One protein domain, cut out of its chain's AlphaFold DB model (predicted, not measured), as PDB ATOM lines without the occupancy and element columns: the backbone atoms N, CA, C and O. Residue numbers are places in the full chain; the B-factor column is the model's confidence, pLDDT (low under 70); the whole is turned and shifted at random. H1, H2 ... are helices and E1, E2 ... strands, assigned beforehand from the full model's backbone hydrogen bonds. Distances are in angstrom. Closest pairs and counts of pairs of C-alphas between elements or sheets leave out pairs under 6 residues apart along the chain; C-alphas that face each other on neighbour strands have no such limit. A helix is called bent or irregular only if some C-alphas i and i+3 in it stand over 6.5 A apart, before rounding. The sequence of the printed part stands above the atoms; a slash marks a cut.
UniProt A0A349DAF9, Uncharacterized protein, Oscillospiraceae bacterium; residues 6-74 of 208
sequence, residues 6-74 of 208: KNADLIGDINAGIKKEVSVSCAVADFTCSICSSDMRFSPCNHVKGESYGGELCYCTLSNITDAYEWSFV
ATOM      1  N   LYS A   6     180.764 141.803 161.278       80.19
ATOM      2  CA  LYS A   6     180.634 140.465 161.875       80.19
ATOM      3  C   LYS A   6     179.293 140.204 162.560       80.19
ATOM      4  O   LYS A   6     178.984 139.052 162.841       80.19
ATOM      5  N   ASN A   7     178.532 141.247 162.884       78.12
ATOM      6  CA  ASN A   7     177.218 141.113 163.506       78.12
ATOM      7  C   ASN A   7     176.092 141.712 162.659       78.12
ATOM      8  O   ASN A   7     174.979 141.822 163.161       78.12
ATOM      9  N   ALA A   8     176.352 142.040 161.389       85.88
ATOM     10  CA  ALA A   8     175.349 142.570 160.470       85.88
ATOM     11  C   ALA A   8     174.157 141.612 160.309       85.88
ATOM     12  O   ALA A   8     173.016 142.036 160.478       85.88
ATOM     13  N   ASP A   9     174.422 140.318 160.109       79.25
ATOM     14  CA  ASP A   9     173.372 139.298 159.978       79.25
ATOM     15  C   ASP A   9     172.563 139.146 161.273       79.25
ATOM     16  O   ASP A   9     171.337 139.121 161.250       79.25
ATOM     17  N   LEU A  10     173.234 139.145 162.433       70.69
ATOM     18  CA  LEU A  10     172.567 139.084 163.738       70.69
ATOM     19  C   LEU A  10     171.682 140.317 163.987       70.69
ATOM     20  O   LEU A  10     170.600 140.190 164.551       70.69
ATOM     21  N   ILE A  11     172.136 141.506 163.587       77.50
ATOM     22  CA  ILE A  11     171.359 142.750 163.681       77.50
ATOM     23  C   ILE A  11     170.158 142.695 162.740       77.50
ATOM     24  O   ILE A  11     169.060 143.068 163.146       77.50
ATOM     25  N   GLY A  12     170.356 142.211 161.512       80.12
ATOM     26  CA  GLY A  12     169.289 141.992 160.539       80.12
ATOM     27  C   GLY A  12     168.217 141.060 161.088       80.12
ATOM     28  O   GLY A  12     167.040 141.408 161.078       80.12
ATOM     29  N   ASP A  13     168.628 139.936 161.667       70.00
ATOM     30  CA  ASP A  13     167.713 138.980 162.273       70.00
ATOM     31  C   ASP A  13     166.969 139.545 163.500       70.00
ATOM     32  O   ASP A  13     165.802 139.217 163.709       70.00
ATOM     33  N   ILE A  14     167.616 140.377 164.328       68.44
ATOM     34  CA  ILE A  14     166.960 141.060 165.460       68.44
ATOM     35  C   ILE A  14     165.930 142.070 164.940       68.44
ATOM     36  O   ILE A  14     164.791 142.073 165.399       68.44
ATOM     37  N   ASN A  15     166.300 142.894 163.956       66.56
ATOM     38  CA  ASN A  15     165.407 143.889 163.356       66.56
ATOM     39  C   ASN A  15     164.218 143.244 162.627       66.56
ATOM     40  O   ASN A  15     163.130 143.812 162.606       66.56
ATOM     41  N   ALA A  16     164.420 142.064 162.041       67.69
ATOM     42  CA  ALA A  16     163.376 141.276 161.396       67.69
ATOM     43  C   ALA A  16     162.512 140.472 162.389       67.69
ATOM     44  O   ALA A  16     161.589 139.786 161.957       67.69
ATOM     45  N   GLY A  17     162.811 140.512 163.697       53.56
ATOM     46  CA  GLY A  17     162.097 139.742 164.725       53.56
ATOM     47  C   GLY A  17     162.370 138.230 164.693       53.56
ATOM     48  O   GLY A  17     161.672 137.457 165.341       53.56
ATOM     49  N   ILE A  18     163.389 137.786 163.950       58.06
ATOM     50  CA  ILE A  18     163.748 136.372 163.755       58.06
ATOM     51  C   ILE A  18     164.550 135.833 164.949       58.06
ATOM     52  O   ILE A  18     164.464 134.648 165.287       58.06
ATOM     53  N   LYS A  19     165.355 136.676 165.610       55.53
ATOM     54  CA  LYS A  19     166.156 136.277 166.783       55.53
ATOM     55  C   LYS A  19     165.516 136.758 168.080       55.53
ATOM     56  O   LYS A  19     165.127 137.911 168.195       55.53
ATOM     57  N   LYS A  20     165.474 135.821 169.041       54.00
ATOM     58  CA  LYS A  20     164.947 135.902 170.417       54.00
ATOM     59  C   LYS A  20     164.770 137.328 170.934       54.00
ATOM     60  O   LYS A  20     165.750 138.024 171.194       54.00
ATOM     61  N   GLU A  21     163.519 137.694 171.168       60.66
ATOM     62  CA  GLU A  21     163.170 138.948 171.815       60.66
ATOM     63  C   GLU A  21     163.699 138.951 173.256       60.66
ATOM     64  O   GLU A  21     163.423 138.063 174.072       60.66
ATOM     65  N   VAL A  22     164.515 139.958 173.548       56.22
ATOM     66  CA  VAL A  22     164.900 140.315 174.906       56.22
ATOM     67  C   VAL A  22     163.811 141.250 175.405       56.22
ATOM     68  O   VAL A  22     163.611 142.317 174.824       56.22
ATOM     69  N   SER A  23     163.098 140.866 176.462       57.75
ATOM     70  CA  SER A  23     162.255 141.844 177.145       57.75
ATOM     71  C   SER A  23     163.172 142.769 177.937       57.75
ATOM     72  O   SER A  23     164.013 142.319 178.724       57.75
ATOM     73  N   VAL A  24     163.054 144.061 177.648       62.62
ATOM     74  CA  VAL A  24     163.779 145.117 178.345       62.62
ATOM     75  C   VAL A  24     162.761 145.902 179.147       62.62
ATOM     76  O   VAL A  24     161.946 146.629 178.579       62.62
ATOM     77  N   SER A  25     162.804 145.758 180.467       65.38
ATOM     78  CA  SER A  25     162.044 146.629 181.360       65.38
ATOM     79  C   SER A  25     162.800 147.948 181.474       65.38
ATOM     80  O   SER A  25     163.928 147.978 181.968       65.38
ATOM     81  N   CYS A  26     162.200 149.038 180.999       77.19
ATOM     82  CA  CYS A  26     162.776 150.378 181.081       77.19
ATOM     83  C   CYS A  26     161.795 151.367 181.714       77.19
ATOM     84  O   CYS A  26     160.580 151.244 181.558       77.19
ATOM     85  N   ALA A  27     162.335 152.345 182.440       83.81
ATOM     86  CA  ALA A  27     161.592 153.527 182.847       83.81
ATOM     87  C   ALA A  27     161.779 154.623 181.801       83.81
ATOM     88  O   ALA A  27     162.873 154.813 181.262       83.81
ATOM     89  N   VAL A  28     160.703 155.353 181.524       88.00
ATOM     90  CA  VAL A  28     160.690 156.430 180.534       88.00
ATOM     91  C   VAL A  28     160.132 157.710 181.131       88.00
ATOM     92  O   VAL A  28     159.161 157.693 181.898       88.00
ATOM     93  N   ALA A  29     160.747 158.831 180.761       89.00
ATOM     94  CA  ALA A  29     160.286 160.155 181.135       89.00
ATOM     95  C   ALA A  29     159.112 160.631 180.282       89.00
ATOM     96  O   ALA A  29     158.465 161.566 180.734       89.00
ATOM     97  N   ASP A  30     158.773 159.974 179.165       91.12
ATOM     98  CA  ASP A  30     157.587 160.281 178.358       91.12
ATOM     99  C   ASP A  30     156.903 159.020 177.814       91.12
ATOM    100  O   ASP A  30     157.557 158.115 177.288       91.12
ATOM    101  N   PHE A  31     155.568 158.980 177.902       92.50
ATOM    102  CA  PHE A  31     154.730 157.906 177.361       92.50
ATOM    103  C   PHE A  31     153.475 158.491 176.706       92.50
ATOM    104  O   PHE A  31     152.443 158.660 177.349       92.50
ATOM    105  N   THR A  32     153.551 158.834 175.423       95.44
ATOM    106  CA  THR A  32     152.532 159.655 174.748       95.44
ATOM    107  C   THR A  32     151.710 158.861 173.736       95.44
ATOM    108  O   THR A  32     152.218 157.983 173.042       95.44
ATOM    109  N   CYS A  33     150.407 159.137 173.644       95.19
ATOM    110  CA  CYS A  33     149.534 158.542 172.624       95.19
ATOM    111  C   CYS A  33     149.744 159.194 171.246       95.19
ATOM    112  O   CYS A  33     149.741 160.418 171.160       95.19
ATOM    113  N   SER A  34     149.807 158.410 170.162       95.69
ATOM    114  CA  SER A  34     149.942 158.955 168.798       95.69
ATOM    115  C   SER A  34     148.735 159.795 168.355       95.69
ATOM    116  O   SER A  34     148.919 160.832 167.736       95.69
ATOM    117  N   ILE A  35     147.517 159.387 168.729       96.19
ATOM    118  CA  ILE A  35     146.267 160.039 168.291       96.19
ATOM    119  C   ILE A  35     145.968 161.361 169.017       96.19
ATOM    120  O   ILE A  35     145.511 162.316 168.402       96.19
ATOM    121  N   CYS A  36     146.179 161.430 170.334       93.69
ATOM    122  CA  CYS A  36     145.764 162.588 171.144       93.69
ATOM    123  C   CYS A  36     146.883 163.234 171.958       93.69
ATOM    124  O   CYS A  36     146.620 164.148 172.736       93.69
ATOM    125  N   SER A  37     148.110 162.724 171.842       93.50
ATOM    126  CA  SER A  37     149.304 163.226 172.536       93.50
ATOM    127  C   SER A  37     149.234 163.230 174.069       93.50
ATOM    128  O   SER A  37     150.150 163.731 174.714       93.50
ATOM    129  N   SER A  38     148.197 162.642 174.677       92.81
ATOM    130  CA  SER A  38     148.091 162.531 176.135       92.81
ATOM    131  C   SER A  38     149.218 161.667 176.699       92.81
ATOM    132  O   SER A  38     149.527 160.608 176.139       92.81
ATOM    133  N   ASP A  39     149.798 162.106 177.818       91.94
ATOM    134  CA  ASP A  39     150.753 161.313 178.590       91.94
ATOM    135  C   ASP A  39     150.009 160.236 179.379       91.94
ATOM    136  O   ASP A  39     149.296 160.512 180.346       91.94
ATOM    137  N   MET A  40     150.196 158.991 178.963       88.38
ATOM    138  CA  MET A  40     149.500 157.826 179.483       88.38
ATOM    139  C   MET A  40     149.879 157.479 180.927       88.38
ATOM    140  O   MET A  40     149.171 156.689 181.548       88.38
ATOM    141  N   ARG A  41     150.956 158.053 181.481       86.69
ATOM    142  CA  ARG A  41     151.344 157.836 182.889       86.69
ATOM    143  C   ARG A  41     150.482 158.638 183.852       86.69
ATOM    144  O   ARG A  41     150.180 158.160 184.940       86.69
ATOM    145  N   PHE A  42     150.109 159.852 183.457       88.94
ATOM    146  CA  PHE A  42     149.388 160.791 184.318       88.94
ATOM    147  C   PHE A  42     147.931 160.987 183.890       88.94
ATOM    148  O   PHE A  42     147.073 161.231 184.732       88.94
ATOM    149  N   SER A  43     147.643 160.867 182.594       89.56
ATOM    150  CA  SER A  43     146.320 161.077 182.005       89.56
ATOM    151  C   SER A  43     146.064 160.055 180.887       89.56
ATOM    152  O   SER A  43     146.126 160.404 179.702       89.56
ATOM    153  N   PRO A  44     145.776 158.787 181.234       89.94
ATOM    154  CA  PRO A  44     145.499 157.755 180.243       89.94
ATOM    155  C   PRO A  44     144.268 158.112 179.401       89.94
ATOM    156  O   PRO A  44     143.201 158.424 179.922       89.94
ATOM    157  N   CYS A  45     144.427 158.066 178.078       92.81
ATOM    158  CA  CYS A  45     143.326 158.235 177.130       92.81
ATOM    159  C   CYS A  45     142.585 156.910 176.879       92.81
ATOM    160  O   CYS A  45     143.104 155.832 177.162       92.81
ATOM    161  N   ASN A  46     141.404 156.992 176.262       94.25
ATOM    162  CA  ASN A  46     140.571 155.825 175.941       94.25
ATOM    163  C   ASN A  46     140.924 155.141 174.604       94.25
ATOM    164  O   ASN A  46     140.233 154.209 174.205       94.25
ATOM    165  N   HIS A  47     141.961 155.592 173.887       93.44
ATOM    166  CA  HIS A  47     142.326 155.000 172.596       93.44
ATOM    167  C   HIS A  47     142.995 153.632 172.769       93.44
ATOM    168  O   HIS A  47     144.031 153.516 173.437       93.44
ATOM    169  N   VAL A  48     142.461 152.622 172.084       92.69
ATOM    170  CA  VAL A  48     142.991 151.254 172.088       92.69
ATOM    171  C   VAL A  48     144.212 151.170 171.172       92.69
ATOM    172  O   VAL A  48     144.183 151.632 170.031       92.69
ATOM    173  N   LYS A  49     145.322 150.610 171.671       91.00
ATOM    174  CA  LYS A  49     146.560 150.464 170.886       91.00
ATOM    175  C   LYS A  49     146.397 149.339 169.872       91.00
ATOM    176  O   LYS A  49     145.961 148.251 170.233       91.00
ATOM    177  N   GLY A  50     146.749 149.612 168.621       88.75
ATOM    178  CA  GLY A  50     146.534 148.712 167.488       88.75
ATOM    179  C   GLY A  50     145.271 149.005 166.671       88.75
ATOM    180  O   GLY A  50     145.133 148.450 165.586       88.75
ATOM    181  N   GLU A  51     144.379 149.889 167.131       92.56
ATOM    182  CA  GLU A  51     143.213 150.330 166.350       92.56
ATOM    183  C   GLU A  51     143.506 151.584 165.515       92.56
ATOM    184  O   GLU A  51     144.390 152.374 165.853       92.56
ATOM    185  N   SER A  52     142.735 151.795 164.444       94.06
ATOM    186  CA  SER A  52     142.860 152.968 163.571       94.06
ATOM    187  C   SER A  52     141.795 154.025 163.868       94.06
ATOM    188  O   SER A  52     140.602 153.726 163.876       94.06
ATOM    189  N   TYR A  53     142.219 155.280 164.012       92.56
ATOM    190  CA  TYR A  53     141.361 156.442 164.248       92.56
ATOM    191  C   TYR A  53     141.631 157.471 163.152       92.56
ATOM    192  O   TYR A  53     142.763 157.900 162.966       92.56
ATOM    193  N   GLY A  54     140.613 157.837 162.369       90.56
ATOM    194  CA  GLY A  54     140.788 158.811 161.281       90.56
ATOM    195  C   GLY A  54     141.783 158.383 160.190       90.56
ATOM    196  O   GLY A  54     142.324 159.233 159.496       90.56
ATOM    197  N   GLY A  55     142.032 157.076 160.041       92.62
ATOM    198  CA  GLY A  55     143.031 156.534 159.112       92.62
ATOM    199  C   GLY A  55     144.445 156.417 159.692       92.62
ATOM    200  O   GLY A  55     145.312 155.851 159.034       92.62
ATOM    201  N   GLU A  56     144.671 156.874 160.925       93.12
ATOM    202  CA  GLU A  56     145.960 156.783 161.611       93.12
ATOM    203  C   GLU A  56     145.959 155.666 162.663       93.12
ATOM    204  O   GLU A  56     144.976 155.468 163.379       93.12
ATOM    205  N   LEU A  57     147.066 154.925 162.769       93.50
ATOM    206  CA  LEU A  57     147.221 153.846 163.747       93.50
ATOM    207  C   LEU A  57     147.461 154.415 165.153       93.50
ATOM    208  O   LEU A  57     148.383 155.206 165.379       93.50
ATOM    209  N   CYS A  58     146.686 153.947 166.126       95.12
ATOM    210  CA  CYS A  58     146.904 154.254 167.528       95.12
ATOM    211  C   CYS A  58     148.020 153.386 168.109       95.12
ATOM    212  O   CYS A  58     147.911 152.164 168.208       95.12
ATOM    213  N   TYR A  59     149.077 154.038 168.570       93.19
ATOM    214  CA  TYR A  59     150.161 153.438 169.332       93.19
ATOM    215  C   TYR A  59     150.607 154.418 170.418       93.19
ATOM    216  O   TYR A  59     150.045 155.508 170.576       93.19
ATOM    217  N   CYS A  60     151.588 154.009 171.214       91.94
ATOM    218  CA  CYS A  60     152.221 154.906 172.159       91.94
ATOM    219  C   CYS A  60     153.715 155.000 171.914       91.94
ATOM    220  O   CYS A  60     154.383 153.992 171.694       91.94
ATOM    221  N   THR A  61     154.216 156.222 172.010       91.31
ATOM    222  CA  THR A  61     155.632 156.525 171.909       91.31
ATOM    223  C   THR A  61     156.210 156.598 173.312       91.31
ATOM    224  O   THR A  61     155.782 157.400 174.140       91.31
ATOM    225  N   LEU A  62     157.182 155.731 173.574       90.06
ATOM    226  CA  LEU A  62     158.006 155.759 174.772       90.06
ATOM    227  C   LEU A  62     159.263 156.573 174.441       90.06
ATOM    228  O   LEU A  62     159.952 156.274 173.467       90.06
ATOM    229  N   SER A  63     159.538 157.642 175.181       86.44
ATOM    230  CA  SER A  63     160.655 158.557 174.901       86.44
ATOM    231  C   SER A  63     161.354 158.999 176.179       86.44
ATOM    232  O   SER A  63     160.818 158.854 177.276       86.44
ATOM    233  N   ASN A  64     162.585 159.496 176.028       88.44
ATOM    234  CA  ASN A  64     163.438 159.909 177.142       88.44
ATOM    235  C   ASN A  64     163.592 158.795 178.192       88.44
ATOM    236  O   ASN A  64     163.178 158.925 179.340       88.44
ATOM    237  N   ILE A  65     164.165 157.664 177.770       85.81
ATOM    238  CA  ILE A  65     164.453 156.516 178.640       85.81
ATOM    239  C   ILE A  65     165.347 156.981 179.794       85.81
ATOM    240  O   ILE A  65     166.447 157.479 179.561       85.81
ATOM    241  N   THR A  66     164.867 156.833 181.029       85.81
ATOM    242  CA  THR A  66     165.579 157.276 182.237       85.81
ATOM    243  C   THR A  66     166.385 156.160 182.870       85.81
ATOM    244  O   THR A  66     167.385 156.438 183.522       85.81
ATOM    245  N   ASP A  67     165.948 154.911 182.703       80.94
ATOM    246  CA  ASP A  67     166.616 153.755 183.292       80.94
ATOM    247  C   ASP A  67     166.210 152.448 182.591       80.94
ATOM    248  O   ASP A  67     165.156 152.377 181.952       80.94
ATOM    249  N   ALA A  68     167.023 151.403 182.729       75.50
ATOM    250  CA  ALA A  68     166.763 150.063 182.211       75.50
ATOM    251  C   ALA A  68     167.146 149.025 183.270       75.50
ATOM    252  O   ALA A  68     168.318 148.870 183.606       75.50
ATOM    253  N   TYR A  69     166.151 148.311 183.794       62.19
ATOM    254  CA  TYR A  69     166.311 147.524 185.017       62.19
ATOM    255  C   TYR A  69     166.499 146.030 184.769       62.19
ATOM    256  O   TYR A  69     167.132 145.361 185.583       62.19
ATOM    257  N   GLU A  70     165.981 145.481 183.666       59.25
ATOM    258  CA  GLU A  70     165.992 144.029 183.460       59.25
ATOM    259  C   GLU A  70     166.207 143.620 182.003       59.25
ATOM    260  O   GLU A  70     165.678 144.229 181.072       59.25
ATOM    261  N   TRP A  71     166.952 142.524 181.839       55.25
ATOM    262  CA  TRP A  71     167.030 141.723 180.623       55.25
ATOM    263  C   TRP A  71     166.525 140.326 180.939       55.25
ATOM    264  O   TRP A  71     167.206 139.557 181.623       55.25
ATOM    265  N   SER A  72     165.350 139.977 180.418       53.81
ATOM    266  CA  SER A  72     164.869 138.600 180.488       53.81
ATOM    267  C   SER A  72     164.664 138.023 179.089       53.81
ATOM    268  O   SER A  72     164.102 138.661 178.192       53.81
ATOM    269  N   PHE A  73     165.181 136.809 178.889       55.41
ATOM    270  CA  PHE A  73     164.966 136.048 177.665       55.41
ATOM    271  C   PHE A  73     163.545 135.500 177.673       55.41
ATOM    272  O   PHE A  73     163.218 134.632 178.485       55.41
ATOM    273  N   VAL A  74     162.717 135.962 176.740       53.12
ATOM    274  CA  VAL A  74     161.380 135.404 176.566       53.12
ATOM    275  C   VAL A  74     161.510 134.138 175.722       53.12
ATOM    276  O   VAL A  74     162.018 134.153 174.602       53.12
TER     277      VAL A  74
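Overview. This is residues 6 to 74 of the 208 residues of an uncharacterized protein of Oscillospiraceae bacterium (UniProt A0A349DAF9). A long hairpin of two sharply bent strands, E1 and E2, makes an arch, with the loop head of residues 34 to 59 at one end and the small helix H1 at the other. The printed part has 69 residues in the order H1, E1, E2; the two-stranded sheet is antiparallel and the class mixed. It is loose, with a radius of gyration of the C-alphas of 15.4 A and spans of 43 by 30 by 20 A.

Along the chain. Find C-alpha 6 at (180.634, 140.465, 161.875), where H1 begins and runs to residue 15; it is irregular, with C-alphas 6 and 9 7.6 A apart. E1, residues 22 to 33, covers 23.9 A and bends by 98 degrees at residue 29. E2, residues 60 to 73, covers 23.4 A, bends by 110 degrees at residue 64 and ends at C-alpha 73 (164.966, 136.048, 177.665).

Arrangement. In the hairpin of E1 and E2, look for N 27 and O 67, 2.9 A apart, within hydrogen-bond range. H1 and E2 are apart. H1 has 5 of 6 O i to N i+4 pairs within range.

Size, cuts and confidence. The C-alphas of Lys 6 and Asn 46 are the farthest apart, 45.2 A. The printed part has no cut; the link E1 to E2 is long. Look for pLDDT under 70 at residues 14 to 25 and 69 to 74.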